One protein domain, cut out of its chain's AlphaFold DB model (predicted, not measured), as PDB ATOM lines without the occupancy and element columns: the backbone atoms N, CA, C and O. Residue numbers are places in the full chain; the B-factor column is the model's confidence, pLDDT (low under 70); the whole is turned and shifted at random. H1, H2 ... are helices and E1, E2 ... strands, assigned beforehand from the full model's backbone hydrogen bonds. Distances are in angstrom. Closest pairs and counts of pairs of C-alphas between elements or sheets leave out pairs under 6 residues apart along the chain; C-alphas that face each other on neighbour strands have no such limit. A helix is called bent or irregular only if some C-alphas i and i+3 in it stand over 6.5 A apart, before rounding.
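What this domain is: This is residues 2 to 180 and 194 to 209 of the 315 residues of an uncharacterized protein of Pseudomonadales bacterium RIFCSPHIGHO2_02_FULL_60_43 (UniProt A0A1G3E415). You are looking at a loose V of helices: one arm is a bundle of three, H1, H5 and H7, and the other is the long helical hairpin of H2 and H3, joined to the first at the tight turn from H1 to H2. A small strand hairpin, E1 and E2, follows H3, and the chain then comes back to the bundle through short H4; H6 links H5 to H7 at the far end of the bundle, and residues 199 to 209 of H8 stick out. The printed part has 195 residues, with named elements in the order H1, H2, H3, E1, E2, H4, H5, H6, H7, H8; the two strands are antiparallel and the class is mostly helix. The whole is loose, with a radius of gyration of the C-alphas of 21.6 A, and only just elongated, spanning 65 by 43 by 42 A.

Where its parts are: Find C-alpha 2 at (22.693, 93.306, 78.298); from there H1, residues 2 to 25, runs 34.5 A. H2 is residues 28 to 54, 37.3 A long. H3, residues 60 to 84, begins with C-alpha 60 at (50.002, 98.171, 100.390) and is 34.2 A long; it has a kink of 44 degrees near residue 78 and is irregular, with C-alphas 79 and 82 lying 7.4 A apart. Next come E1, residues 85 to 87, and E2, residues 93 to 95. H4 is residues 104 to 111, H5 residues 113 to 130, 24.5 A long, and H6 residues 134 to 144. H7, residues 150 to 178, is the longest helix at 41.1 A. Beyond the cut, H8, residues 194 to 209, runs 22.5 A and ends with C-alpha 209 at (-8.353, 77.525, 69.638).

How they stand to each other: Begin with the bundle of H1, H5 and H7, which is up and down, each helix running against the one before it in the chain. H1 and H5 touch, closest at the C-alphas of Arg 12 and Tyr 123, 5.2 A apart, at a shallow tilt of 31 degrees, opposite ways. H1 and H7 touch at Cys 15 and Val 167, C-alphas 5.9 A apart, at a shallow tilt of 23 degrees, the same way. H5 touches H7 with residues 118 to 122 alone, closest at the C-alphas of Gly 122 and Ile 163, 6.0 A. H4 and H5 form a helical hairpin, closest at the C-alphas of Ala 108 and Met 115, 4.9 A. H4 also touches H1, with the C-alphas of Tyr 23 and Gln 107 closest at 5.9 A. H6 and H7 only just touch, and only at the corner, with the C-alphas of Tyr 143 and Val 153 closest at 7.5 A. H1 and H2 likewise only just touch, with 3 pairs of C-alphas within 8 A, and only at the corner; Ile 24 and Arg 31 are closest, C-alphas 5.1 A apart. H2 and H3 form a helical hairpin, closest at the C-alphas of Tyr 44 and Leu 73, 5.1 A; H3 is apart from H1, H5 and H7. E1 and E2 form a hairpin, with N 86 and O 94 as well as N 94 and O 86 within hydrogen-bond range at 2.8 A. H7 and H8 only just touch, with 3 pairs of C-alphas within 8 A; the closest are those of Leu 165 and Cys 194, 6.9 A. In H1, H4, H6, H7 and H8 every O i to N i+4 pair is within hydrogen-bond range, against 21 of 23 in H2, 17 of 21 in H3 and 10 of 14 in H5.

The domain as a whole: Look to Pro 60 and Arg 209 for the two C-alphas farthest apart, 69.1 A. Residues 181 to 193 are not printed, and C-alphas 180 and 194 are 23.5 A apart across that cut. Of the links printed whole, E2 to H4 is short and the others are tight. Residues 56 to 61 stand free. The mean pLDDT of the printed part is 76.5; among the 62 residues under 70 are 128 to 163 and 194 to 209, and H8 has a mean of 46.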
ATOM      1  N   GLU A   2      22.033  93.599  77.011       64.31
ATOM      2  CA  GLU A   2      22.693  93.306  78.298       64.31
ATOM      3  C   GLU A   2      21.742  93.418  79.505       64.31
ATOM      4  O   GLU A   2      21.702  92.524  80.340       64.31
ATOM      5  N   LEU A   3      20.866  94.430  79.518       66.69
ATOM      6  CA  LEU A   3      19.868  94.624  80.579       66.69
ATOM      7  C   LEU A   3      18.861  93.466  80.723       66.69
ATOM      8  O   LEU A   3      18.441  93.167  81.833       66.69
ATOM      9  N   VAL A   4      18.485  92.784  79.631       66.62
ATOM     10  CA  VAL A   4      17.568  91.623  79.678       66.62
ATOM     11  C   VAL A   4      18.271  90.421  80.306       66.62
ATOM     12  O   VAL A   4      17.680  89.695  81.100       66.62
ATOM     13  N   TYR A   5      19.556  90.242  79.995       69.56
ATOM     14  CA  TYR A   5      20.395  89.197  80.578       69.56
ATOM     15  C   TYR A   5      20.670  89.453  82.060       69.56
ATOM     16  O   TYR A   5      20.542  88.537  82.869       69.56
ATOM     17  N   GLN A   6      20.975  90.699  82.426       71.81
ATOM     18  CA  GLN A   6      21.121  91.115  83.821       71.81
ATOM     19  C   GLN A   6      19.807  90.926  84.593       71.81
ATOM     20  O   GLN A   6      19.815  90.350  85.677       71.81
ATOM     21  N   ALA A   7      18.664  91.316  84.015       72.75
ATOM     22  CA  ALA A   7      17.353  91.086  84.618       72.75
ATOM     23  C   ALA A   7      17.070  89.588  84.816       72.75
ATOM     24  O   ALA A   7      16.689  89.181  85.910       72.75
ATOM     25  N   ALA A   8      17.316  88.750  83.804       77.69
ATOM     26  CA  ALA A   8      17.164  87.300  83.913       77.69
ATOM     27  C   ALA A   8      18.079  86.697  84.991       77.69
ATOM     28  O   ALA A   8      17.637  85.849  85.767       77.69
ATOM     29  N   ALA A   9      19.329  87.159  85.085       78.69
ATOM     30  CA  ALA A   9      20.265  86.737  86.123       78.69
ATOM     31  C   ALA A   9      19.783  87.137  87.527       78.69
ATOM     32  O   ALA A   9      19.810  86.311  88.437       78.69
ATOM     33  N   HIS A  10      19.284  88.364  87.701       82.38
ATOM     34  CA  HIS A  10      18.731  88.822  88.976       82.38
ATOM     35  C   HIS A  10      17.470  88.048  89.374       82.38
ATOM     36  O   HIS A  10      17.356  87.631  90.523       82.38
ATOM     37  N   ILE A  11      16.555  87.795  88.435       81.94
ATOM     38  CA  ILE A  11      15.348  86.998  88.699       81.94
ATOM     39  C   ILE A  11      15.732  85.563  89.075       81.94
ATOM     40  O   ILE A  11      15.175  85.007  90.020       81.94
ATOM     41  N   ARG A  12      16.722  84.972  88.391       86.56
ATOM     42  CA  ARG A  12      17.266  83.651  88.733       86.56
ATOM     43  C   ARG A  12      17.816  83.634  90.156       86.56
ATOM     44  O   ARG A  12      17.413  82.774  90.927       86.56
ATOM     45  N   LEU A  13      18.676  84.587  90.520       87.75
ATOM     46  CA  LEU A  13      19.223  84.690  91.879       87.75
ATOM     47  C   LEU A  13      18.118  84.870  92.923       87.75
ATOM     48  O   LEU A  13      18.147  84.236  93.974       87.75
ATOM     49  N   PHE A  14      17.105  85.685  92.625       87.94
ATOM     50  CA  PHE A  14      15.980  85.858  93.535       87.94
ATOM     51  C   PHE A  14      15.190  84.553  93.714       87.94
ATOM     52  O   PHE A  14      14.855  84.183  94.836       87.94
ATOM     53  N   CYS A  15      14.983  83.797  92.634       88.38
ATOM     54  CA  CYS A  15      14.382  82.468  92.684       88.38
ATOM     55  C   CYS A  15      15.216  81.478  93.519       88.38
ATOM     56  O   CYS A  15      14.651  80.733  94.319       88.38
ATOM     57  N   GLU A  16      16.545  81.469  93.360       91.69
ATOM     58  CA  GLU A  16      17.458  80.651  94.178       91.69
ATOM     59  C   GLU A  16      17.298  80.970  95.666       91.69
ATOM     60  O   GLU A  16      17.183  80.058  96.489       91.69
ATOM     61  N   ASN A  17      17.227  82.260  96.000       91.12
ATOM     62  CA  ASN A  17      17.066  82.731  97.369       91.12
ATOM     63  C   ASN A  17      15.719  82.309  97.962       91.12
ATOM     64  O   ASN A  17      15.689  81.827  99.089       91.12
ATOM     65  N   VAL A  18      14.618  82.435  97.214       91.81
ATOM     66  CA  VAL A  18      13.277  82.028  97.675       91.81
ATOM     67  C   VAL A  18      13.209  80.521  97.935       91.81
ATOM     68  O   VAL A  18      12.736  80.108  98.994       91.81
ATOM     69  N   ILE A  19      13.746  79.697  97.027       93.94
ATOM     70  CA  ILE A  19      13.796  78.236  97.207       93.94
ATOM     71  C   ILE A  19      14.651  77.873  98.424       93.94
ATOM     72  O   ILE A  19      14.227  77.073  99.259       93.94
ATOM     73  N   THR A  20      15.836  78.478  98.543       94.38
ATOM     74  CA  THR A  20      16.757  78.234  99.661       94.38
ATOM     75  C   THR A  20      16.125  78.649 100.987       94.38
ATOM     76  O   THR A  20      16.205  77.908 101.963       94.38
ATOM     77  N   LEU A  21      15.448  79.799 101.028       91.81
ATOM     78  CA  LEU A  21      14.775  80.296 102.223       91.81
ATOM     79  C   LEU A  21      13.621  79.377 102.634       91.81
ATOM     80  O   LEU A  21      13.561  78.978 103.794       91.81
ATOM     81  N   ARG A  22      12.762  78.952 101.695       93.69
ATOM     82  CA  ARG A  22      11.736  77.928 101.978       93.69
ATOM     83  C   ARG A  22      12.355  76.633 102.485       93.69
ATOM     84  O   ARG A  22      11.832  76.037 103.419       93.69
ATOM     85  N   TYR A  23      13.486  76.219 101.917       95.69
ATOM     86  CA  TYR A  23      14.184  75.022 102.370       95.69
ATOM     87  C   TYR A  23      14.733  75.173 103.789       95.69
ATOM     88  O   TYR A  23      14.651  74.223 104.563       95.69
ATOM     89  N   ILE A  24      15.253  76.343 104.162       92.38
ATOM     90  CA  ILE A  24      15.662  76.633 105.541       92.38
ATOM     91  C   ILE A  24      14.452  76.569 106.480       92.38
ATOM     92  O   ILE A  24      14.537  75.925 107.516       92.38
ATOM     93  N   LEU A  25      13.314  77.147 106.094       90.62
ATOM     94  CA  LEU A  25      12.110  77.223 106.934       90.62
ATOM     95  C   LEU A  25      11.444  75.874 107.236       90.62
ATOM     96  O   LEU A  25      10.675  75.785 108.186       90.62
ATOM     97  N   LEU A  26      11.756  74.811 106.491       92.19
ATOM     98  CA  LEU A  26      11.322  73.455 106.850       92.19
ATOM     99  C   LEU A  26      11.950  72.949 108.164       92.19
ATOM    100  O   LEU A  26      11.425  72.011 108.755       92.19
ATOM    101  N   ASP A  27      13.094  73.505 108.569       93.62
ATOM    102  CA  ASP A  27      13.760  73.239 109.848       93.62
ATOM    103  C   ASP A  27      14.658  74.444 110.194       93.62
ATOM    104  O   ASP A  27      15.867  74.433 109.913       93.62
ATOM    105  N   PRO A  28      14.055  75.540 110.690       87.19
ATOM    106  CA  PRO A  28      14.718  76.833 110.766       87.19
ATOM    107  C   PRO A  28      15.903  76.820 111.729       87.19
ATOM    108  O   PRO A  28      16.910  77.463 111.438       87.19
ATOM    109  N   ASP A  29      15.832  76.064 112.823       86.75
ATOM    110  CA  ASP A  29      16.886  76.027 113.838       86.75
ATOM    111  C   ASP A  29      18.148  75.338 113.311       86.75
ATOM    112  O   ASP A  29      19.249  75.897 113.375       86.75
ATOM    113  N   GLU A  30      18.009  74.140 112.733       91.94
ATOM    114  CA  GLU A  30      19.163  73.394 112.236       91.94
ATOM    115  C   GLU A  30      19.711  74.014 110.943       91.94
ATOM    116  O   GLU A  30      20.924  74.210 110.790       91.94
ATOM    117  N   ARG A  31      18.828  74.362 109.998       92.62
ATOM    118  CA  ARG A  31      19.244  74.757 108.645       92.62
ATOM    119  C   ARG A  31      19.769  76.179 108.572       92.62
ATOM    120  O   ARG A  31      20.698  76.413 107.802       92.62
ATOM    121  N   SER A  32      19.242  77.116 109.363       89.69
ATOM    122  CA  SER A  32      19.793  78.479 109.403       89.69
ATOM    123  C   SER A  32      21.218  78.474 109.953       89.69
ATOM    124  O   SER A  32      22.115  79.072 109.359       89.69
ATOM    125  N   LYS A  33      21.458  77.708 111.025       87.25
ATOM    126  CA  LYS A  33      22.791  77.504 111.586       87.25
ATOM    127  C   LYS A  33      23.724  76.867 110.564       87.25
ATOM    128  O   LYS A  33      24.814  77.386 110.338       87.25
ATOM    129  N   ALA A  34      23.290  75.790 109.904       90.12
ATOM    130  CA  ALA A  34      24.092  75.121 108.886       90.12
ATOM    131  C   ALA A  34      24.438  76.044 107.703       90.12
ATOM    132  O   ALA A  34      25.561  75.995 107.199       90.12
ATOM    133  N   PHE A  35      23.498  76.893 107.277       90.62
ATOM    134  CA  PHE A  35      23.700  77.882 106.221       90.62
ATOM    135  C   PHE A  35      24.719  78.959 106.628       90.62
ATOM    136  O   PHE A  35      25.682  79.200 105.901       90.62
ATOM    137  N   LEU A  36      24.551  79.569 107.807       86.50
ATOM    138  CA  LEU A  36      25.437  80.625 108.315       86.50
ATOM    139  C   LEU A  36      26.859  80.122 108.596       86.50
ATOM    140  O   LEU A  36      27.833  80.823 108.319       86.50
ATOM    141  N   ASP A  37      26.990  78.904 109.118       87.94
ATOM    142  CA  ASP A  37      28.290  78.275 109.346       87.94
ATOM    143  C   ASP A  37      29.019  78.012 108.020       87.94
ATOM    144  O   ASP A  37      30.219  78.269 107.910       87.94
ATOM    145  N   TYR A  38      28.307  77.567 106.982       89.06
ATOM    146  CA  TYR A  38      28.902  77.383 105.659       89.06
ATOM    147  C   TYR A  38      29.261  78.714 104.984       89.06
ATOM    148  O   TYR A  38      30.279  78.792 104.300       89.06
ATOM    149  N   ALA A  39      28.494  79.785 105.217       85.62
ATOM    150  CA  ALA A  39      28.825  81.116 104.706       85.62
ATOM    151  C   ALA A  39      30.213  81.592 105.180       85.62
ATOM    152  O   ALA A  39      30.918  82.273 104.435       85.62
ATOM    153  N   ALA A  40      30.660  81.176 106.372       82.25
ATOM    154  CA  ALA A  40      32.020  81.442 106.841       82.25
ATOM    155  C   ALA A  40      33.095  80.707 106.013       82.25
ATOM    156  O   ALA A  40      34.182  81.249 105.799       82.25
ATOM    157  N   LEU A  41      32.796  79.501 105.506       86.50
ATOM    158  CA  LEU A  41      33.698  78.774 104.607       86.50
ATOM    159  C   LEU A  41      33.866  79.500 103.274       86.50
ATOM    160  O   LEU A  41      34.994  79.649 102.797       86.50
ATOM    161  N   ASP A  42      32.758  79.955 102.688       88.00
ATOM    162  CA  ASP A  42      32.780  80.703 101.432       88.00
ATOM    163  C   ASP A  42      33.473  82.059 101.610       88.00
ATOM    164  O   ASP A  42      34.334  82.406 100.802       88.00
ATOM    165  N   ALA A  43      33.197  82.778 102.705       85.06
ATOM    166  CA  ALA A  43      33.845  84.051 103.016       85.06
ATOM    167  C   ALA A  43      35.376  83.926 103.073       85.06
ATOM    168  O   ALA A  43      36.074  84.722 102.447       85.06
ATOM    169  N   TYR A  44      35.911  82.898 103.746       90.00
ATOM    170  CA  TYR A  44      37.358  82.652 103.773       90.00
ATOM    171  C   TYR A  44      37.923  82.366 102.375       90.00
ATOM    172  O   TYR A  44      38.948  82.940 101.999       90.00
ATOM    173  N   LYS A  45      37.270  81.490 101.595       89.06
ATOM    174  CA  LYS A  45      37.732  81.108 100.249       89.06
ATOM    175  C   LYS A  45      37.733  82.299  99.288       89.06
ATOM    176  O   LYS A  45      38.718  82.499  98.577       89.06
ATOM    177  N   ILE A  46      36.659  83.091  99.294       87.31
ATOM    178  CA  ILE A  46      36.519  84.306  98.481       87.31
ATOM    179  C   ILE A  46      37.549  85.346  98.916       87.31
ATOM    180  O   ILE A  46      38.297  85.840  98.076       87.31
ATOM    181  N   GLY A  47      37.644  85.626 100.220       86.94
ATOM    182  CA  GLY A  47      38.599  86.588 100.767       86.94
ATOM    183  C   GLY A  47      40.043  86.245 100.410       86.94
ATOM    184  O   GLY A  47      40.793  87.115  99.976       86.94
ATOM    185  N   LYS A  48      40.414  84.959 100.459       91.94
ATOM    186  CA  LYS A  48      41.753  84.490 100.075       91.94
ATOM    187  C   LYS A  48      42.058  84.745  98.602       91.94
ATOM    188  O   LYS A  48      43.139  85.232  98.280       91.94
ATOM    189  N   ALA A  49      41.123  84.401  97.715       89.69
ATOM    190  CA  ALA A  49      41.279  84.629  96.282       89.69
ATOM    191  C   ALA A  49      41.360  86.130  95.966       89.69
ATOM    192  O   ALA A  49      42.186  86.551  95.156       89.69
ATOM    193  N   TYR A  50      40.542  86.934  96.644       86.94
ATOM    194  CA  TYR A  50      40.506  88.376  96.452       86.94
ATOM    195  C   TYR A  50      41.782  89.054  96.962       86.94
ATOM    196  O   TYR A  50      42.389  89.833  96.237       86.94
ATOM    197  N   LEU A  51      42.278  88.672  98.142       88.56
ATOM    198  CA  LEU A  51      43.570  89.127  98.659       88.56
ATOM    199  C   LEU A  51      44.726  88.748  97.722       88.56
ATOM    200  O   LEU A  51      45.608  89.566  97.472       88.56
ATOM    201  N   GLN A  52      44.721  87.526  97.177       92.31
ATOM    202  CA  GLN A  52      45.736  87.094  96.214       92.31
ATOM    203  C   GLN A  52      45.741  87.973  94.958       92.31
ATOM    204  O   GLN A  52      46.817  88.308  94.464       92.31
ATOM    205  N   TRP A  53      44.568  88.351  94.450       88.25
ATOM    206  CA  TRP A  53      44.467  89.295  93.341       88.25
ATOM    207  C   TRP A  53      44.975  90.675  93.760       88.25
ATOM    208  O   TRP A  53      45.948  91.162  93.187       88.25
ATOM    209  N   GLU A  54      44.368  91.293  94.772       87.62
ATOM    210  CA  GLU A  54      44.654  92.680  95.165       87.62
ATOM    211  C   GLU A  54      46.121  92.873  95.575       87.62
ATOM    212  O   GLU A  54      46.698  93.929  95.320       87.62
ATOM    213  N   SER A  55      46.780  91.835  96.107       88.81
ATOM    214  CA  SER A  55      48.217  91.875  96.422       88.81
ATOM    215  C   SER A  55      49.120  92.214  95.225       88.81
ATOM    216  O   SER A  55      50.253  92.648  95.424       88.81
ATOM    217  N   GLN A  56      48.635  92.047  93.990       89.31
ATOM    218  CA  GLN A  56      49.394  92.307  92.764       89.31
ATOM    219  C   GLN A  56      49.277  93.753  92.268       89.31
ATOM    220  O   GLN A  56      50.159  94.221  91.551       89.31
ATOM    221  N   THR A  57      48.188  94.451  92.599       86.00
ATOM    222  CA  THR A  57      47.813  95.717  91.940       86.00
ATOM    223  C   THR A  57      47.412  96.836  92.898       86.00
ATOM    224  O   THR A  57      47.425  98.002  92.504       86.00
ATOM    225  N   ALA A  58      47.038  96.516  94.138       84.69
ATOM    226  CA  ALA A  58      46.499  97.480  95.088       84.69
ATOM    227  C   ALA A  58      47.575  98.210  95.901       84.69
ATOM    228  O   ALA A  58      48.751  97.850  95.933       84.69
ATOM    229  N   LYS A  59      47.142  99.245  96.629       82.25
ATOM    230  CA  LYS A  59      47.996  99.951  97.590       82.25
ATOM    231  C   LYS A  59      48.342  99.032  98.774       82.25
ATOM    232  O   LYS A  59      47.430  98.390  99.299       82.25
ATOM    233  N   PRO A  60      49.590  99.038  99.282       86.69
ATOM    234  CA  PRO A  60      50.002  98.171 100.390       86.69
ATOM    235  C   PRO A  60      49.105  98.246 101.633       86.69
ATOM    236  O   PRO A  60      48.796  97.217 102.221       86.69
ATOM    237  N   GLN A  61      48.609  99.436 101.992       81.75
ATOM    238  CA  GLN A  61      47.729  99.617 103.155       81.75
ATOM    239  C   GLN A  61      46.382  98.890 102.999       81.75
ATOM    240  O   GLN A  61      45.806  98.423 103.979       81.75
ATOM    241  N   HIS A  62      45.869  98.787 101.769       78.25
ATOM    242  CA  HIS A  62      44.645  98.036 101.487       78.25
ATOM    243  C   HIS A  62      44.881  96.531 101.662       78.25
ATOM    244  O   HIS A  62      44.102  95.854 102.332       78.25
ATOM    245  N   VAL A  63      46.001  96.034 101.130       81.69
ATOM    246  CA  VAL A  63      46.417  94.629 101.241       81.69
ATOM    247  C   VAL A  63      46.654  94.239 102.705       81.69
ATOM    248  O   VAL A  63      46.246  93.157 103.125       81.69
ATOM    249  N   GLU A  64      47.253  95.121 103.507       84.06
ATOM    250  CA  GLU A  64      47.455  94.915 104.945       84.06
ATOM    251  C   GLU A  64      46.119  94.797 105.696       84.06
ATOM    252  O   GLU A  64      45.904  93.828 106.430       84.06
ATOM    253  N   ALA A  65      45.178  95.715 105.451       80.38
ATOM    254  CA  ALA A  65      43.848  95.669 106.059       80.38
ATOM    255  C   ALA A  65      43.083  94.381 105.699       80.38
ATOM    256  O   ALA A  65      42.485  93.745 106.570       80.38
ATOM    257  N   MET A  66      43.141  93.960 104.433       78.56
ATOM    258  CA  MET A  66      42.542  92.700 103.987       78.56
ATOM    259  C   MET A  66      43.220  91.477 104.615       78.56
ATOM    260  O   MET A  66      42.540  90.520 104.978       78.56
ATOM    261  N   SER A  67      44.544  91.503 104.785       87.56
ATOM    262  CA  SER A  67      45.298  90.403 105.403       87.56
ATOM    263  C   SER A  67      44.896  90.186 106.865       87.56
ATOM    264  O   SER A  67      44.730  89.045 107.297       87.56
ATOM    265  N   LEU A  68      44.661  91.271 107.611       87.50
ATOM    266  CA  LEU A  68      44.154  91.207 108.986       87.50
ATOM    267  C   LEU A  68      42.747  90.596 109.052       87.50
ATOM    268  O   LEU A  68      42.487  89.741 109.898       87.50
ATOM    269  N   GLN A  69      41.852  90.985 108.139       84.00
ATOM    270  CA  GLN A  69      40.515  90.387 108.044       84.00
ATOM    271  C   GLN A  69      40.585  88.900 107.673       84.00
ATOM    272  O   GLN A  69      39.861  88.079 108.236       84.00
ATOM    273  N   GLN A  70      41.492  88.534 106.764       88.75
ATOM    274  CA  GLN A  70      41.655  87.161 106.302       88.75
ATOM    275  C   GLN A  70      42.109  86.214 107.420       88.75
ATOM    276  O   GLN A  70      41.641  85.076 107.474       88.75
ATOM    277  N   ALA A  71      42.969  86.676 108.331       88.12
ATOM    278  CA  ALA A  71      43.398  85.896 109.493       88.12
ATOM    279  C   ALA A  71      42.228  85.540 110.428       88.12
ATOM    280  O   ALA A  71      42.199  84.451 111.000       88.12
ATOM    281  N   GLU A  72      41.237  86.424 110.566       86.50
ATOM    282  CA  GLU A  72      40.046  86.136 111.370       86.50
ATOM    283  C   GLU A  72      39.115  85.133 110.673       86.50
ATOM    284  O   GLU A  72      38.626  84.188 111.295       86.50
ATOM    285  N   LEU A  73      38.943  85.270 109.355       85.31
ATOM    286  CA  LEU A  73      38.199  84.297 108.553       85.31
ATOM    287  C   LEU A  73      38.844  82.903 108.589       85.31
ATOM    288  O   LEU A  73      38.134  81.901 108.582       85.31
ATOM    289  N   GLU A  74      40.175  82.827 108.657       91.06
ATOM    290  CA  GLU A  74      40.914  81.563 108.728       91.06
ATOM    291  C   GLU A  74      40.619  80.771 110.003       91.06
ATOM    292  O   GLU A  74      40.406  79.557 109.935       91.06
ATOM    293  N   LYS A  75      40.547  81.448 111.155       89.38
ATOM    294  CA  LYS A  75      40.183  80.807 112.427       89.38
ATOM    295  C   LYS A  75      38.796  80.185 112.336       89.38
ATOM    296  O   LYS A  75      38.632  78.990 112.576       89.38
ATOM    297  N   ARG A  76      37.812  80.974 111.892       84.81
ATOM    298  CA  ARG A  76      36.426  80.513 111.762       84.81
ATOM    299  C   ARG A  76      36.286  79.396 110.726       84.81
ATOM    300  O   ARG A  76      35.534  78.447 110.933       84.81
ATOM    301  N   PHE A  77      37.046  79.456 109.633       88.50
ATOM    302  CA  PHE A  77      37.126  78.370 108.658       88.50
ATOM    303  C   PHE A  77      37.621  77.065 109.300       88.50
ATOM    304  O   PHE A  77      37.011  76.014 109.091       88.50
ATOM    305  N   ALA A  78      38.691  77.121 110.098       89.12
ATOM    306  CA  ALA A  78      39.259  75.948 110.759       89.12
ATOM    307  C   ALA A  78      38.268  75.276 111.729       89.12
ATOM    308  O   ALA A  78      38.199  74.048 111.771       89.12
ATOM    309  N   GLU A  79      37.459  76.062 112.443       89.44
ATOM    310  CA  GLU A  79      36.444  75.563 113.383       89.44
ATOM    311  C   GLU A  79      35.319  74.778 112.697       89.44
ATOM    312  O   GLU A  79      34.807  73.795 113.240       89.44
ATOM    313  N   VAL A  80      34.899  75.206 111.502       88.44
ATOM    314  CA  VAL A  80      33.674  74.681 110.882       88.44
ATOM    315  C   VAL A  80      33.934  73.705 109.734       88.44
ATOM    316  O   VAL A  80      33.089  72.849 109.480       88.44
ATOM    317  N   ARG A  81      35.110  73.748 109.083       87.06
ATOM    318  CA  ARG A  81      35.413  72.952 107.873       87.06
ATOM    319  C   ARG A  81      35.161  71.457 108.047       87.06
ATOM    320  O   ARG A  81      34.614  70.836 107.141       87.06
ATOM    321  N   GLY A  82      35.529  70.882 109.193       86.38
ATOM    322  CA  GLY A  82      35.365  69.446 109.452       86.38
ATOM    323  C   GLY A  82      33.916  68.962 109.303       86.38
ATOM    324  O   GLY A  82      33.691  67.852 108.824       86.38
ATOM    325  N   ARG A  83      32.939  69.822 109.623       88.94
ATOM    326  CA  ARG A  83      31.499  69.518 109.557       88.94
ATOM    327  C   ARG A  83      30.949  69.453 108.128       88.94
ATOM    328  O   ARG A  83      29.925  68.820 107.908       88.94
ATOM    329  N   TYR A  84      31.644  70.047 107.157       88.88
ATOM    330  CA  TYR A  84      31.210  70.140 105.755       88.88
ATOM    331  C   TYR A  84      32.111  69.330 104.825       88.88
ATOM    332  O   TYR A  84      32.467  69.747 103.717       88.88
ATOM    333  N   THR A  85      32.487  68.141 105.290       87.94
ATOM    334  CA  THR A  85      33.210  67.146 104.502       87.94
ATOM    335  C   THR A  85      32.546  65.780 104.626       87.94
ATOM    336  O   THR A  85      31.940  65.463 105.644       87.94
ATOM    337  N   TYR A  86      32.628  64.961 103.580       86.31
ATOM    338  CA  TYR A  86      32.168  63.573 103.585       86.31
ATOM    339  C   TYR A  86      33.253  62.650 103.041       86.31
ATOM    340  O   TYR A  86      34.116  63.066 102.269       86.31
ATOM    341  N   VAL A  87      33.201  61.375 103.415       90.38
ATOM    342  CA  VAL A  87      34.093  60.351 102.868       90.38
ATOM    343  C   VAL A  87      33.418  59.708 101.659       90.38
ATOM    344  O   VAL A  87      32.319  59.167 101.762       90.38
ATOM    345  N   ASP A  88      34.057  59.791 100.492       90.31
ATOM    346  CA  ASP A  88      33.542  59.184  99.268       90.31
ATOM    347  C   ASP A  88      33.704  57.648  99.265       90.31
ATOM    348  O   ASP A  88      34.377  57.051 100.109       90.31
ATOM    349  N   ARG A  89      33.113  56.977  98.264       89.75
ATOM    350  CA  ARG A  89      33.205  55.510  98.101       89.75
ATOM    351  C   ARG A  89      34.647  54.993  97.971       89.75
ATOM    352  O   ARG A  89      34.882  53.805  98.157       89.75
ATOM    353  N   LYS A  90      35.608  55.862  97.641       94.31
ATOM    354  CA  LYS A  90      37.040  55.551  97.525       94.31
ATOM    355  C   LYS A  90      37.809  55.880  98.812       94.31
ATOM    356  O   LYS A  90      39.035  55.941  98.774       94.31
ATOM    357  N   LYS A  91      37.108  56.090  99.935       91.88
ATOM    358  CA  LYS A  91      37.666  56.477 101.239       91.88
ATOM    359  C   LYS A  91      38.419  57.814 101.219       91.88
ATOM    360  O   LYS A  91      39.281  58.041 102.063       91.88
ATOM    361  N   LYS A  92      38.117  58.705 100.268       92.44
ATOM    362  CA  LYS A  92      38.711  60.047 100.229       92.44
ATOM    363  C   LYS A  92      37.765  61.055 100.860       92.44
ATOM    364  O   LYS A  92      36.591  61.104 100.505       92.44
ATOM    365  N   THR A  93      38.293  61.896 101.742       89.31
ATOM    366  CA  THR A  93      37.559  63.046 102.274       89.31
ATOM    367  C   THR A  93      37.350  64.078 101.168       89.31
ATOM    368  O   THR A  93      38.294  64.486 100.488       89.31
ATOM    369  N   ARG A  94      36.098  64.477 100.964       86.94
ATOM    370  CA  ARG A  94      35.642  65.463  99.986       86.94
ATOM    371  C   ARG A  94      34.896  66.568 100.705       86.94
ATOM    372  O   ARG A  94      34.181  66.304 101.663       86.94
ATOM    373  N   GLU A  95      35.036  67.793 100.224       86.12
ATOM    374  CA  GLU A  95      34.205  68.901 100.692       86.12
ATOM    375  C   GLU A  95      32.781  68.748 100.155       86.12
ATOM    376  O   GLU A  95      32.563  68.193  99.069       86.12
ATOM    377  N   PHE A  96      31.806  69.218 100.929       87.38
ATOM    378  CA  PHE A  96      30.433  69.334 100.458       87.38
ATOM    379  C   PHE A  96      30.384  70.251  99.230       87.38
ATOM    380  O   PHE A  96      31.195  71.164  99.083       87.38
ATOM    381  N   LYS A  97      29.412  70.021  98.339       82.69
ATOM    382  CA  LYS A  97      29.204  70.908  97.183       82.69
ATOM    383  C   LYS A  97      28.670  72.288  97.589       82.69
ATOM    384  O   LYS A  97      28.885  73.250  96.863       82.69
ATOM    385  N   ASN A  98      27.932  72.349  98.695       84.75
ATOM    386  CA  ASN A  98      27.364  73.548  99.313       84.75
ATOM    387  C   ASN A  98      26.985  73.244 100.777       84.75
ATOM    388  O   ASN A  98      27.200  72.131 101.256       84.75
ATOM    389  N   TRP A  99      26.356  74.201 101.458       90.81
ATOM    390  CA  TRP A  99      25.980  74.124 102.874       90.81
ATOM    391  C   TRP A  99      25.122  72.918 103.290       90.81
ATOM    392  O   TRP A  99      25.235  72.470 104.427       90.81
ATOM    393  N   CYS A 100      24.304  72.355 102.396       89.94
ATOM    394  CA  CYS A 100      23.459  71.185 102.681       89.94
ATOM    395  C   CYS A 100      23.782  69.961 101.808       89.94
ATOM    396  O   CYS A 100      23.106  68.938 101.902       89.94
ATOM    397  N   ASN A 101      24.802  70.054 100.950       88.25
ATOM    398  CA  ASN A 101      25.183  69.067  99.936       88.25
ATOM    399  C   ASN A 101      24.038  68.605  99.006       88.25
ATOM    400  O   ASN A 101      24.100  67.514  98.438       88.25
ATOM    401  N   LEU A 102      23.008  69.435  98.834       90.31
ATOM    402  CA  LEU A 102      21.863  69.186  97.956       90.31
ATOM    403  C   LEU A 102      21.875  70.152  96.783       90.31
ATOM    404  O   LEU A 102      22.218  71.324  96.940       90.31
ATOM    405  N   THR A 103      21.465  69.698  95.602       90.81
ATOM    406  CA  THR A 103      21.245  70.634  94.493       90.81
ATOM    407  C   THR A 103      20.043  71.531  94.796       90.81
ATOM    408  O   THR A 103      19.187  71.184  95.609       90.81
ATOM    409  N   LEU A 104      19.936  72.680  94.123       90.69
ATOM    410  CA  LEU A 104      18.755  73.539  94.265       90.69
ATOM    411  C   LEU A 104      17.460  72.806  93.867       90.69
ATOM    412  O   LEU A 104      16.415  73.040  94.463       90.69
ATOM    413  N   LYS A 105      17.546  71.871  92.908       91.75
ATOM    414  CA  LYS A 105      16.436  70.984  92.545       91.75
ATOM    415  C   LYS A 105      15.999  70.134  93.735       91.75
ATOM    416  O   LYS A 105      14.819  70.098  94.046       91.75
ATOM    417  N   ASP A 106      16.946  69.483  94.409       95.25
ATOM    418  CA  ASP A 106      16.638  68.619  95.555       95.25
ATOM    419  C   ASP A 106      16.051  69.426  96.725       95.25
ATOM    420  O   ASP A 106      15.206  68.925  97.465       95.25
ATOM    421  N   GLN A 107      16.478  70.683  96.895       95.44
ATOM    422  CA  GLN A 107      15.868  71.606  97.856       95.44
ATOM    423  C   GLN A 107      14.420  71.927  97.467       95.44
ATOM    424  O   GLN A 107      13.524  71.783  98.295       95.44
ATOM    425  N   ALA A 108      14.173  72.290  96.204       93.12
ATOM    426  CA  ALA A 108      12.833  72.562  95.690       93.12
ATOM    427  C   ALA A 108      11.900  71.345  95.810       93.12
ATOM    428  O   ALA A 108      10.767  71.491  96.259       93.12
ATOM    429  N   ASP A 109      12.396  70.145  95.489       93.94
ATOM    430  CA  ASP A 109      11.655  68.885  95.612       93.94
ATOM    431  C   ASP A 109      11.187  68.643  97.054       93.94
ATOM    432  O   ASP A 109      10.060  68.205  97.279       93.94
ATOM    433  N   LYS A 110      12.023  68.980  98.043       95.94
ATOM    434  CA  LYS A 110      11.673  68.864  99.465       95.94
ATOM    435  C   LYS A 110      10.682  69.926  99.944       95.94
ATOM    436  O   LYS A 110       9.980  69.678 100.918       95.94
ATOM    437  N   CYS A 111      10.621  71.084  99.289       92.56
ATOM    438  CA  CYS A 111       9.705  72.175  99.636       92.56
ATOM    439  C   CYS A 111       8.317  72.051  98.982       92.56
ATOM    440  O   CYS A 111       7.419  72.821  99.312       92.56
ATOM    441  N   GLY A 112       8.131  71.101  98.062       88.44
ATOM    442  CA  GLY A 112       6.842  70.814  97.435       88.44
ATOM    443  C   GLY A 112       6.603  71.521  96.098       88.44
ATOM    444  O   GLY A 112       7.479  72.170  95.521       88.44
ATOM    445  N   ALA A 113       5.385  71.353  95.577       83.44
ATOM    446  CA  ALA A 113       5.050  71.633  94.180       83.44
ATOM    447  C   ALA A 113       5.279  73.094  93.755       83.44
ATOM    448  O   ALA A 113       5.741  73.335  92.642       83.44
ATOM    449  N   GLU A 114       5.003  74.072  94.622       78.69
ATOM    450  CA  GLU A 114       5.198  75.487  94.276       78.69
ATOM    451  C   GLU A 114       6.681  75.839  94.097       78.69
ATOM    452  O   GLU A 114       7.058  76.494  93.124       78.69
ATOM    453  N   MET A 115       7.562  75.316  94.955       89.69
ATOM    454  CA  MET A 115       9.005  75.523  94.795       89.69
ATOM    455  C   MET A 115       9.571  74.748  93.604       89.69
ATOM    456  O   MET A 115      10.475  75.243  92.931       89.69
ATOM    457  N   GLN A 116       9.018  73.575  93.280       85.00
ATOM    458  CA  GLN A 116       9.362  72.862  92.045       85.00
ATOM    459  C   GLN A 116       8.990  73.665  90.791       85.00
ATOM    460  O   GLN A 116       9.781  73.719  89.845       85.00
ATOM    461  N   LYS A 117       7.823  74.325  90.779       76.06
ATOM    462  CA  LYS A 117       7.423  75.219  89.678       76.06
ATOM    463  C   LYS A 117       8.390  76.392  89.544       76.06
ATOM    464  O   LYS A 117       8.849  76.657  88.434       76.06
ATOM    465  N   LEU A 118       8.757  77.049  90.651       78.50
ATOM    466  CA  LEU A 118       9.763  78.117  90.634       78.50
ATOM    467  C   LEU A 118      11.131  77.617  90.153       78.50
ATOM    468  O   LEU A 118      11.778  78.283  89.349       78.50
ATOM    469  N   TYR A 119      11.558  76.423  90.562       85.12
ATOM    470  CA  TYR A 119      12.794  75.829  90.057       85.12
ATOM    471  C   TYR A 119      12.747  75.615  88.535       85.12
ATOM    472  O   TYR A 119      13.678  75.998  87.827       85.12
ATOM    473  N   ALA A 120      11.663  75.039  88.011       75.31
ATOM    474  CA  ALA A 120      11.536  74.746  86.586       75.31
ATOM    475  C   ALA A 120      11.424  76.021  85.725       75.31
ATOM    476  O   ALA A 120      12.094  76.143  84.698       75.31
ATOM    477  N   LEU A 121      10.601  76.983  86.151       70.44
ATOM    478  CA  LEU A 121      10.276  78.191  85.382       70.44
ATOM    479  C   LEU A 121      11.235  79.352  85.650       70.44
ATOM    480  O   LEU A 121      11.592  80.089  84.739       70.44
ATOM    481  N   GLY A 122      11.658  79.534  86.897       68.25
ATOM    482  CA  GLY A 122      12.584  80.587  87.295       68.25
ATOM    483  C   GLY A 122      14.026  80.149  87.111       68.25
ATOM    484  O   GLY A 122      14.751  80.699  86.290       68.25
ATOM    485  N   TYR A 123      14.462  79.127  87.841       74.44
ATOM    486  CA  TYR A 123      15.876  78.760  87.839       74.44
ATOM    487  C   TYR A 123      16.333  78.106  86.529       74.44
ATOM    488  O   TYR A 123      17.293  78.570  85.913       74.44
ATOM    489  N   GLN A 124      15.680  77.031  86.083       69.69
ATOM    490  CA  GLN A 124      16.145  76.236  84.942       69.69
ATOM    491  C   GLN A 124      16.003  77.001  83.622       69.69
ATOM    492  O   GLN A 124      16.949  77.050  82.835       69.69
ATOM    493  N   GLN A 125      14.851  77.637  83.397       68.69
ATOM    494  CA  GLN A 125      14.618  78.426  82.189       68.69
ATOM    495  C   GLN A 125      15.539  79.652  82.121       68.69
ATOM    496  O   GLN A 125      16.120  79.918  81.068       68.69
ATOM    497  N   LEU A 126      15.737  80.378  83.231       73.44
ATOM    498  CA  LEU A 126      16.589  81.573  83.228       73.44
ATOM    499  C   LEU A 126      18.087  81.252  83.270       73.44
ATOM    500  O   LEU A 126      18.898  82.047  82.798       73.44
ATOM    501  N   SER A 127      18.474  80.058  83.730       70.25
ATOM    502  CA  SER A 127      19.857  79.567  83.626       70.25
ATOM    503  C   SER A 127      20.350  79.524  82.180       70.25
ATOM    504  O   SER A 127      21.542  79.716  81.934       70.25
ATOM    505  N   ALA A 128      19.447  79.343  81.212       63.72
ATOM    506  CA  ALA A 128      19.803  79.387  79.802       63.72
ATOM    507  C   ALA A 128      20.410  80.743  79.405       63.72
ATOM    508  O   ALA A 128      21.389  80.736  78.655       63.72
ATOM    509  N   TYR A 129      19.888  81.858  79.948       62.91
ATOM    510  CA  TYR A 129      20.393  83.223  79.737       62.91
ATOM    511  C   TYR A 129      21.754  83.451  80.409       62.91
ATOM    512  O   TYR A 129      22.591  84.159  79.866       62.91
ATOM    513  N   VAL A 130      22.011  82.830  81.562       62.94
ATOM    514  CA  VAL A 130      23.255  83.047  82.326       62.94
ATOM    515  C   VAL A 130      24.425  82.213  81.794       62.94
ATOM    516  O   VAL A 130      25.559  82.681  81.780       62.94
ATOM    517  N   HIS A 131      24.177  80.990  81.321       62.97
ATOM    518  CA  HIS A 131      25.245  80.062  80.926       62.97
ATOM    519  C   HIS A 131      25.629  80.115  79.441       62.97
ATOM    520  O   HIS A 131      26.324  79.218  78.971       62.97
ATOM    521  N   GLY A 132      25.166  81.119  78.686       55.06
ATOM    522  CA  GLY A 132      25.504  81.243  77.261       55.06
ATOM    523  C   GLY A 132      25.113  80.005  76.449       55.06
ATOM    524  O   GLY A 132      25.820  79.601  75.529       55.06
ATOM    525  N   SER A 133      24.015  79.347  76.833       56.97
ATOM    526  CA  SER A 133      23.547  78.128  76.170       56.97
ATOM    527  C   SER A 133      23.251  78.379  74.688       56.97
ATOM    528  O   SER A 133      22.931  79.500  74.298       56.97
ATOM    529  N   ALA A 134      23.248  77.331  73.857       50.28
ATOM    530  CA  ALA A 134      22.854  77.450  72.448       50.28
ATOM    531  C   ALA A 134      21.472  78.110  72.272       50.28
ATOM    532  O   ALA A 134      21.234  78.794  71.283       50.28
ATOM    533  N   TRP A 135      20.569  77.947  73.241       54.88
ATOM    534  CA  TRP A 135      19.280  78.630  73.265       54.88
ATOM    535  C   TRP A 135      19.418  80.143  73.513       54.88
ATOM    536  O   TRP A 135      18.822  80.932  72.783       54.88
ATOM    537  N   ALA A 136      20.241  80.564  74.478       55.28
ATOM    538  CA  ALA A 136      20.507  81.983  74.721       55.28
ATOM    539  C   ALA A 136      21.290  82.635  73.580       55.28
ATOM    540  O   ALA A 136      20.953  83.741  73.170       55.28
ATOM    541  N   LEU A 137      22.262  81.927  73.001       56.03
ATOM    542  CA  LEU A 137      22.999  82.385  71.825       56.03
ATOM    543  C   LEU A 137      22.081  82.527  70.604       56.03
ATOM    544  O   LEU A 137      22.182  83.521  69.899       56.03
ATOM    545  N   ARG A 138      21.123  81.613  70.394       56.53
ATOM    546  CA  ARG A 138      20.079  81.765  69.359       56.53
ATOM    547  C   ARG A 138      19.152  82.951  69.626       56.53
ATOM    548  O   ARG A 138      18.705  83.591  68.684       56.53
ATOM    549  N   ARG A 139      18.850  83.271  70.889       57.12
ATOM    550  CA  ARG A 139      18.079  84.481  71.228       57.12
ATOM    551  C   ARG A 139      18.886  85.758  71.047       57.12
ATOM    552  O   ARG A 139      18.341  86.732  70.551       57.12
ATOM    553  N   GLN A 140      20.172  85.745  71.387       58.22
ATOM    554  CA  GLN A 140      21.092  86.828  71.036       58.22
ATOM    555  C   GLN A 140      21.178  86.990  69.525       58.22
ATOM    556  O   GLN A 140      21.060  88.108  69.043       58.22
ATOM    557  N   GLU A 141      21.277  85.896  68.771       53.44
ATOM    558  CA  GLU A 141      21.188  85.936  67.315       53.44
ATOM    559  C   GLU A 141      19.856  86.552  66.873       53.44
ATOM    560  O   GLU A 141      19.881  87.444  66.045       53.44
ATOM    561  N   ALA A 142      18.710  86.191  67.457       52.12
ATOM    562  CA  ALA A 142      17.419  86.809  67.131       52.12
ATOM    563  C   ALA A 142      17.325  88.305  67.506       52.12
ATOM    564  O   ALA A 142      16.618  89.069  66.855       52.12
ATOM    565  N   TYR A 143      18.044  88.750  68.539       53.12
ATOM    566  CA  TYR A 143      18.139  90.167  68.904       53.12
ATOM    567  C   TYR A 143      19.097  90.956  67.997       53.12
ATOM    568  O   TYR A 143      18.953  92.171  67.865       53.12
ATOM    569  N   ILE A 144      20.091  90.285  67.410       53.69
ATOM    570  CA  ILE A 144      21.180  90.894  66.625       53.69
ATOM    571  C   ILE A 144      20.909  90.797  65.119       53.69
ATOM    572  O   ILE A 144      21.265  91.690  64.352       53.69
ATOM    573  N   ARG A 145      20.288  89.712  64.670       43.25
ATOM    574  CA  ARG A 145      20.061  89.397  63.267       43.25
ATOM    575  C   ARG A 145      18.674  89.892  62.868       43.25
ATOM    576  O   ARG A 145      17.695  89.671  63.572       43.25
ATOM    577  N   THR A 146      18.613  90.581  61.727       45.38
ATOM    578  CA  THR A 146      17.400  91.223  61.179       45.38
ATOM    579  C   THR A 146      16.763  92.274  62.102       45.38
ATOM    580  O   THR A 146      15.601  92.183  62.468       45.38
ATOM    581  N   GLY A 147      17.519  93.328  62.432       49.81
ATOM    582  CA  GLY A 147      16.928  94.634  62.762       49.81
ATOM    583  C   GLY A 147      16.249  94.786  64.126       49.81
ATOM    584  O   GLY A 147      15.473  95.722  64.277       49.81
ATOM    585  N   TYR A 148      16.580  93.950  65.116       51.25
ATOM    586  CA  TYR A 148      15.986  93.993  66.460       51.25
ATOM    587  C   TYR A 148      14.495  93.634  66.416       51.25
ATOM    588  O   TYR A 148      13.625  94.500  66.324       51.25
ATOM    589  N   ASP A 149      14.175  92.339  66.492       57.31
ATOM    590  CA  ASP A 149      12.775  91.926  66.515       57.31
ATOM    591  C   ASP A 149      12.124  92.299  67.860       57.31
ATOM    592  O   ASP A 149      12.210  91.582  68.864       57.31
ATOM    593  N   GLN A 150      11.479  93.471  67.877       58.84
ATOM    594  CA  GLN A 150      10.789  94.041  69.033       58.84
ATOM    595  C   GLN A 150       9.790  93.047  69.644       58.84
ATOM    596  O   GLN A 150       9.603  93.021  70.856       58.84
ATOM    597  N   THR A 151       9.212  92.175  68.823       57.19
ATOM    598  CA  THR A 151       8.381  91.036  69.223       57.19
ATOM    599  C   THR A 151       9.055  90.129  70.243       57.19
ATOM    600  O   THR A 151       8.507  89.875  71.315       57.19
ATOM    601  N   VAL A 152      10.245  89.625  69.905       60.28
ATOM    602  CA  VAL A 152      10.978  88.642  70.709       60.28
ATOM    603  C   VAL A 152      11.389  89.285  72.026       60.28
ATOM    604  O   VAL A 152      11.284  88.672  73.085       60.28
ATOM    605  N   VAL A 153      11.777  90.559  71.971       60.88
ATOM    606  CA  VAL A 153      12.088  91.372  73.148       60.88
ATOM    607  C   VAL A 153      10.859  91.537  74.046       60.88
ATOM    608  O   VAL A 153      10.955  91.293  75.245       60.88
ATOM    609  N   MET A 154       9.694  91.888  73.494       59.94
ATOM    610  CA  MET A 154       8.457  92.071  74.263       59.94
ATOM    611  C   MET A 154       7.957  90.771  74.906       59.94
ATOM    612  O   MET A 154       7.517  90.795  76.054       59.94
ATOM    613  N   ILE A 155       8.056  89.632  74.208       62.09
ATOM    614  CA  ILE A 155       7.756  88.313  74.789       62.09
ATOM    615  C   ILE A 155       8.671  88.035  75.976       62.09
ATOM    616  O   ILE A 155       8.213  87.573  77.020       62.09
ATOM    617  N   ASP A 156       9.960  88.321  75.825       65.06
ATOM    618  CA  ASP A 156      10.941  88.042  76.863       65.06
ATOM    619  C   ASP A 156      10.746  88.939  78.073       65.06
ATOM    620  O   ASP A 156      10.729  88.432  79.191       65.06
ATOM    621  N   PHE A 157      10.458  90.223  77.872       64.88
ATOM    622  CA  PHE A 157      10.044  91.106  78.959       64.88
ATOM    623  C   PHE A 157       8.778  90.613  79.661       64.88
ATOM    624  O   PHE A 157       8.745  90.578  80.891       64.88
ATOM    625  N   ALA A 158       7.755  90.193  78.916       62.53
ATOM    626  CA  ALA A 158       6.519  89.693  79.507       62.53
ATOM    627  C   ALA A 158       6.753  88.395  80.303       62.53
ATOM    628  O   ALA A 158       6.210  88.230  81.393       62.53
ATOM    629  N   ASN A 159       7.590  87.485  79.797       65.56
ATOM    630  CA  ASN A 159       7.947  86.246  80.491       65.56
ATOM    631  C   ASN A 159       8.784  86.512  81.745       65.56
ATOM    632  O   ASN A 159       8.470  85.978  82.804       65.56
ATOM    633  N   LEU A 160       9.804  87.369  81.649       67.69
ATOM    634  CA  LEU A 160      10.618  87.773  82.796       67.69
ATOM    635  C   LEU A 160       9.764  88.450  83.867       67.69
ATOM    636  O   LEU A 160       9.925  88.149  85.043       67.69
ATOM    637  N   THR A 161       8.818  89.301  83.465       67.75
ATOM    638  CA  THR A 161       7.884  89.955  84.390       67.75
ATOM    639  C   THR A 161       7.004  88.931  85.102       67.75
ATOM    640  O   THR A 161       6.917  88.964  86.322       67.75
ATOM    641  N   ARG A 162       6.405  87.971  84.381       65.00
ATOM    642  CA  ARG A 162       5.583  86.910  84.994       65.00
ATOM    643  C   ARG A 162       6.377  86.054  85.979       65.00
ATOM    644  O   ARG A 162       5.914  85.814  87.087       65.00
ATOM    645  N   ILE A 163       7.583  85.630  85.597       69.69
ATOM    646  CA  ILE A 163       8.456  84.841  86.477       69.69
ATOM    647  C   ILE A 163       8.832  85.661  87.715       69.69
ATOM    648  O   ILE A 163       8.738  85.155  88.829       69.69
ATOM    649  N   LEU A 164       9.219  86.928  87.537       74.75
ATOM    650  CA  LEU A 164       9.542  87.827  88.640       74.75
ATOM    651  C   LEU A 164       8.363  87.961  89.609       74.75
ATOM    652  O   LEU A 164       8.561  87.826  90.812       74.75
ATOM    653  N   LEU A 165       7.154  88.192  89.098       68.19
ATOM    654  CA  LEU A 165       5.960  88.313  89.928       68.19
ATOM    655  C   LEU A 165       5.664  87.016  90.697       68.19
ATOM    656  O   LEU A 165       5.391  87.077  91.892       68.19
ATOM    657  N   ALA A 166       5.797  85.848  90.062       72.44
ATOM    658  CA  ALA A 166       5.620  84.559  90.735       72.44
ATOM    659  C   ALA A 166       6.631  84.354  91.878       72.44
ATOM    660  O   ALA A 166       6.253  83.951  92.978       72.44
ATOM    661  N   VAL A 167       7.909  84.683  91.649       76.75
ATOM    662  CA  VAL A 167       8.945  84.642  92.698       76.75
ATOM    663  C   VAL A 167       8.618  85.635  93.822       76.75
ATOM    664  O   VAL A 167       8.752  85.294  94.995       76.75
ATOM    665  N   TRP A 168       8.142  86.838  93.482       76.69
ATOM    666  CA  TRP A 168       7.723  87.855  94.452       76.69
ATOM    667  C   TRP A 168       6.552  87.409  95.318       76.69
ATOM    668  O   TRP A 168       6.591  87.641  96.521       76.69
ATOM    669  N   VAL A 169       5.528  86.781  94.742       76.56
ATOM    670  CA  VAL A 169       4.377  86.270  95.500       76.56
ATOM    671  C   VAL A 169       4.838  85.246  96.534       76.56
ATOM    672  O   VAL A 169       4.457  85.334  97.698       76.56
ATOM    673  N   GLU A 170       5.705  84.312  96.144       77.44
ATOM    674  CA  GLU A 170       6.232  83.316  97.077       77.44
ATOM    675  C   GLU A 170       7.141  83.925  98.144       77.44
ATOM    676  O   GLU A 170       7.050  83.549  99.314       77.44
ATOM    677  N   TRP A 171       7.969  84.905  97.777       81.94
ATOM    678  CA  TRP A 171       8.746  85.668  98.747       81.94
ATOM    679  C   TRP A 171       7.838  86.395  99.741       81.94
ATOM    680  O   TRP A 171       8.036  86.278 100.945       81.94
ATOM    681  N   LEU A 172       6.807  87.093  99.263       70.75
ATOM    682  CA  LEU A 172       5.866  87.820 100.109       70.75
ATOM    683  C   LEU A 172       5.169  86.891 101.099       70.75
ATOM    684  O   LEU A 172       5.146  87.228 102.278       70.75
ATOM    685  N   LYS A 173       4.704  85.714 100.657       71.25
ATOM    686  CA  LYS A 173       4.129  84.693 101.549       71.25
ATOM    687  C   LYS A 173       5.101  84.298 102.658       71.25
ATOM    688  O   LYS A 173       4.703  84.248 103.814       71.25
ATOM    689  N   ILE A 174       6.378  84.062 102.335       75.62
ATOM    690  CA  ILE A 174       7.399  83.772 103.357       75.62
ATOM    691  C   ILE A 174       7.481  84.914 104.367       75.62
ATOM    692  O   ILE A 174       7.409  84.688 105.573       75.62
ATOM    693  N   MET A 175       7.646  86.142 103.875       72.81
ATOM    694  CA  MET A 175       7.857  87.295 104.743       72.81
ATOM    695  C   MET A 175       6.645  87.534 105.647       72.81
ATOM    696  O   MET A 175       6.818  87.785 106.837       72.81
ATOM    697  N   SER A 176       5.428  87.427 105.114       67.19
ATOM    698  CA  SER A 176       4.212  87.707 105.870       67.19
ATOM    699  C   SER A 176       3.750  86.570 106.769       67.19
ATOM    700  O   SER A 176       3.394  86.821 107.917       67.19
ATOM    701  N   GLU A 177       3.704  85.345 106.248       72.19
ATOM    702  CA  GLU A 177       3.062  84.211 106.923       72.19
ATOM    703  C   GLU A 177       4.034  83.502 107.871       72.19
ATOM    704  O   GLU A 177       3.636  83.115 108.964       72.19
ATOM    705  N   GLU A 178       5.310  83.383 107.490       71.88
ATOM    706  CA  GLU A 178       6.309  82.624 108.261       71.88
ATOM    707  C   GLU A 178       7.156  83.528 109.157       71.88
ATOM    708  O   GLU A 178       7.452  83.193 110.302       71.88
ATOM    709  N   LEU A 179       7.570  84.689 108.637       70.25
ATOM    710  CA  LEU A 179       8.457  85.610 109.357       70.25
ATOM    711  C   LEU A 179       7.701  86.719 110.098       70.25
ATOM    712  O   LEU A 179       8.317  87.495 110.830       70.25
ATOM    713  N   GLY A 180       6.377  86.803 109.928       62.50
ATOM    714  CA  GLY A 180       5.517  87.759 110.629       62.50
ATOM    715  C   GLY A 180       5.749  89.223 110.240       62.50
ATOM    716  O   GLY A 180       5.380  90.128 110.990       62.50
ATOM    717  N   CYS A 194      -1.030  89.472  88.509       47.03
ATOM    718  CA  CYS A 194      -0.669  88.165  87.948       47.03
ATOM    719  C   CYS A 194      -1.885  87.474  87.337       47.03
ATOM    720  O   CYS A 194      -1.814  87.011  86.200       47.03
ATOM    721  N   ASN A 195      -3.001  87.462  88.067       48.38
ATOM    722  CA  ASN A 195      -4.239  86.837  87.620       48.38
ATOM    723  C   ASN A 195      -4.767  87.503  86.340       48.38
ATOM    724  O   ASN A 195      -5.089  86.804  85.384       48.38
ATOM    725  N   GLU A 196      -4.749  88.837  86.255       53.97
ATOM    726  CA  GLU A 196      -5.109  89.573  85.030       53.97
ATOM    727  C   GLU A 196      -4.236  89.176  83.826       53.97
ATOM    728  O   GLU A 196      -4.728  89.009  82.703       53.97
ATOM    729  N   LEU A 197      -2.923  89.021  84.039       45.69
ATOM    730  CA  LEU A 197      -1.991  88.605  82.990       45.69
ATOM    731  C   LEU A 197      -2.250  87.165  82.534       45.69
ATOM    732  O   LEU A 197      -2.122  86.878  81.338       45.69
ATOM    733  N   ASP A 198      -2.617  86.274  83.451       46.31
ATOM    734  CA  ASP A 198      -2.955  84.884  83.150       46.31
ATOM    735  C   ASP A 198      -4.302  84.780  82.427       46.31
ATOM    736  O   ASP A 198      -4.380  84.120  81.390       46.31
ATOM    737  N   GLU A 199      -5.329  85.504  82.873       46.22
ATOM    738  CA  GLU A 199      -6.635  85.580  82.210       46.22
ATOM    739  C   GLU A 199      -6.518  86.122  80.787       46.22
ATOM    740  O   GLU A 199      -7.038  85.517  79.847       46.22
ATOM    741  N   THR A 200      -5.755  87.202  80.600       47.47
ATOM    742  CA  THR A 200      -5.461  87.753  79.269       47.47
ATOM    743  C   THR A 200      -4.782  86.703  78.387       47.47
ATOM    744  O   THR A 200      -5.121  86.530  77.217       47.47
ATOM    745  N   THR A 201      -3.837  85.944  78.948       42.28
ATOM    746  CA  THR A 201      -3.124  84.891  78.214       42.28
ATOM    747  C   THR A 201      -4.061  83.734  77.842       42.28
ATOM    748  O   THR A 201      -4.016  83.243  76.713       42.28
ATOM    749  N   VAL A 202      -4.945  83.318  78.752       43.91
ATOM    750  CA  VAL A 202      -5.943  82.261  78.527       43.91
ATOM    751  C   VAL A 202      -6.965  82.674  77.473       43.91
ATOM    752  O   VAL A 202      -7.272  81.871  76.593       43.91
ATOM    753  N   GLN A 203      -7.456  83.913  77.514       45.22
ATOM    754  CA  GLN A 203      -8.387  84.449  76.519       45.22
ATOM    755  C   GLN A 203      -7.764  84.441  75.122       45.22
ATOM    756  O   GLN A 203      -8.362  83.900  74.192       45.22
ATOM    757  N   VAL A 204      -6.518  84.906  74.995       46.84
ATOM    758  CA  VAL A 204      -5.769  84.867  73.729       46.84
ATOM    759  C   VAL A 204      -5.596  83.427  73.226       46.84
ATOM    760  O   VAL A 204      -5.818  83.146  72.049       46.84
ATOM    761  N   VAL A 205      -5.253  82.477  74.102       41.62
ATOM    762  CA  VAL A 205      -5.109  81.055  73.734       41.62
ATOM    763  C   VAL A 205      -6.451  80.422  73.340       41.62
ATOM    764  O   VAL A 205      -6.506  79.618  72.405       41.62
ATOM    765  N   ALA A 206      -7.542  80.769  74.020       43.12
ATOM    766  CA  ALA A 206      -8.883  80.277  73.716       43.12
ATOM    767  C   ALA A 206      -9.411  80.824  72.380       43.12
ATOM    768  O   ALA A 206     -10.061  80.098  71.626       43.12
ATOM    769  N   GLU A 207      -9.096  82.075  72.055       46.94
ATOM    770  CA  GLU A 207      -9.457  82.711  70.790       46.94
ATOM    771  C   GLU A 207      -8.700  82.085  69.607       46.94
ATOM    772  O   GLU A 207      -9.293  81.805  68.564       46.94
ATOM    773  N   ILE A 208      -7.430  81.721  69.818       45.34
ATOM    774  CA  ILE A 208      -6.638  80.917  68.873       45.34
ATOM    775  C   ILE A 208      -7.279  79.534  68.661       45.34
ATOM    776  O   ILE A 208      -7.471  79.115  67.520       45.34
ATOM    777  N   ARG A 209      -7.684  78.840  69.734       41.84
ATOM    778  CA  ARG A 209      -8.353  77.525  69.638       41.84
ATOM    779  C   ARG A 209      -9.722  77.590  68.949       41.84
ATOM    780  O   ARG A 209     -10.083  76.677  68.209       41.84
TER     781      ARG A 209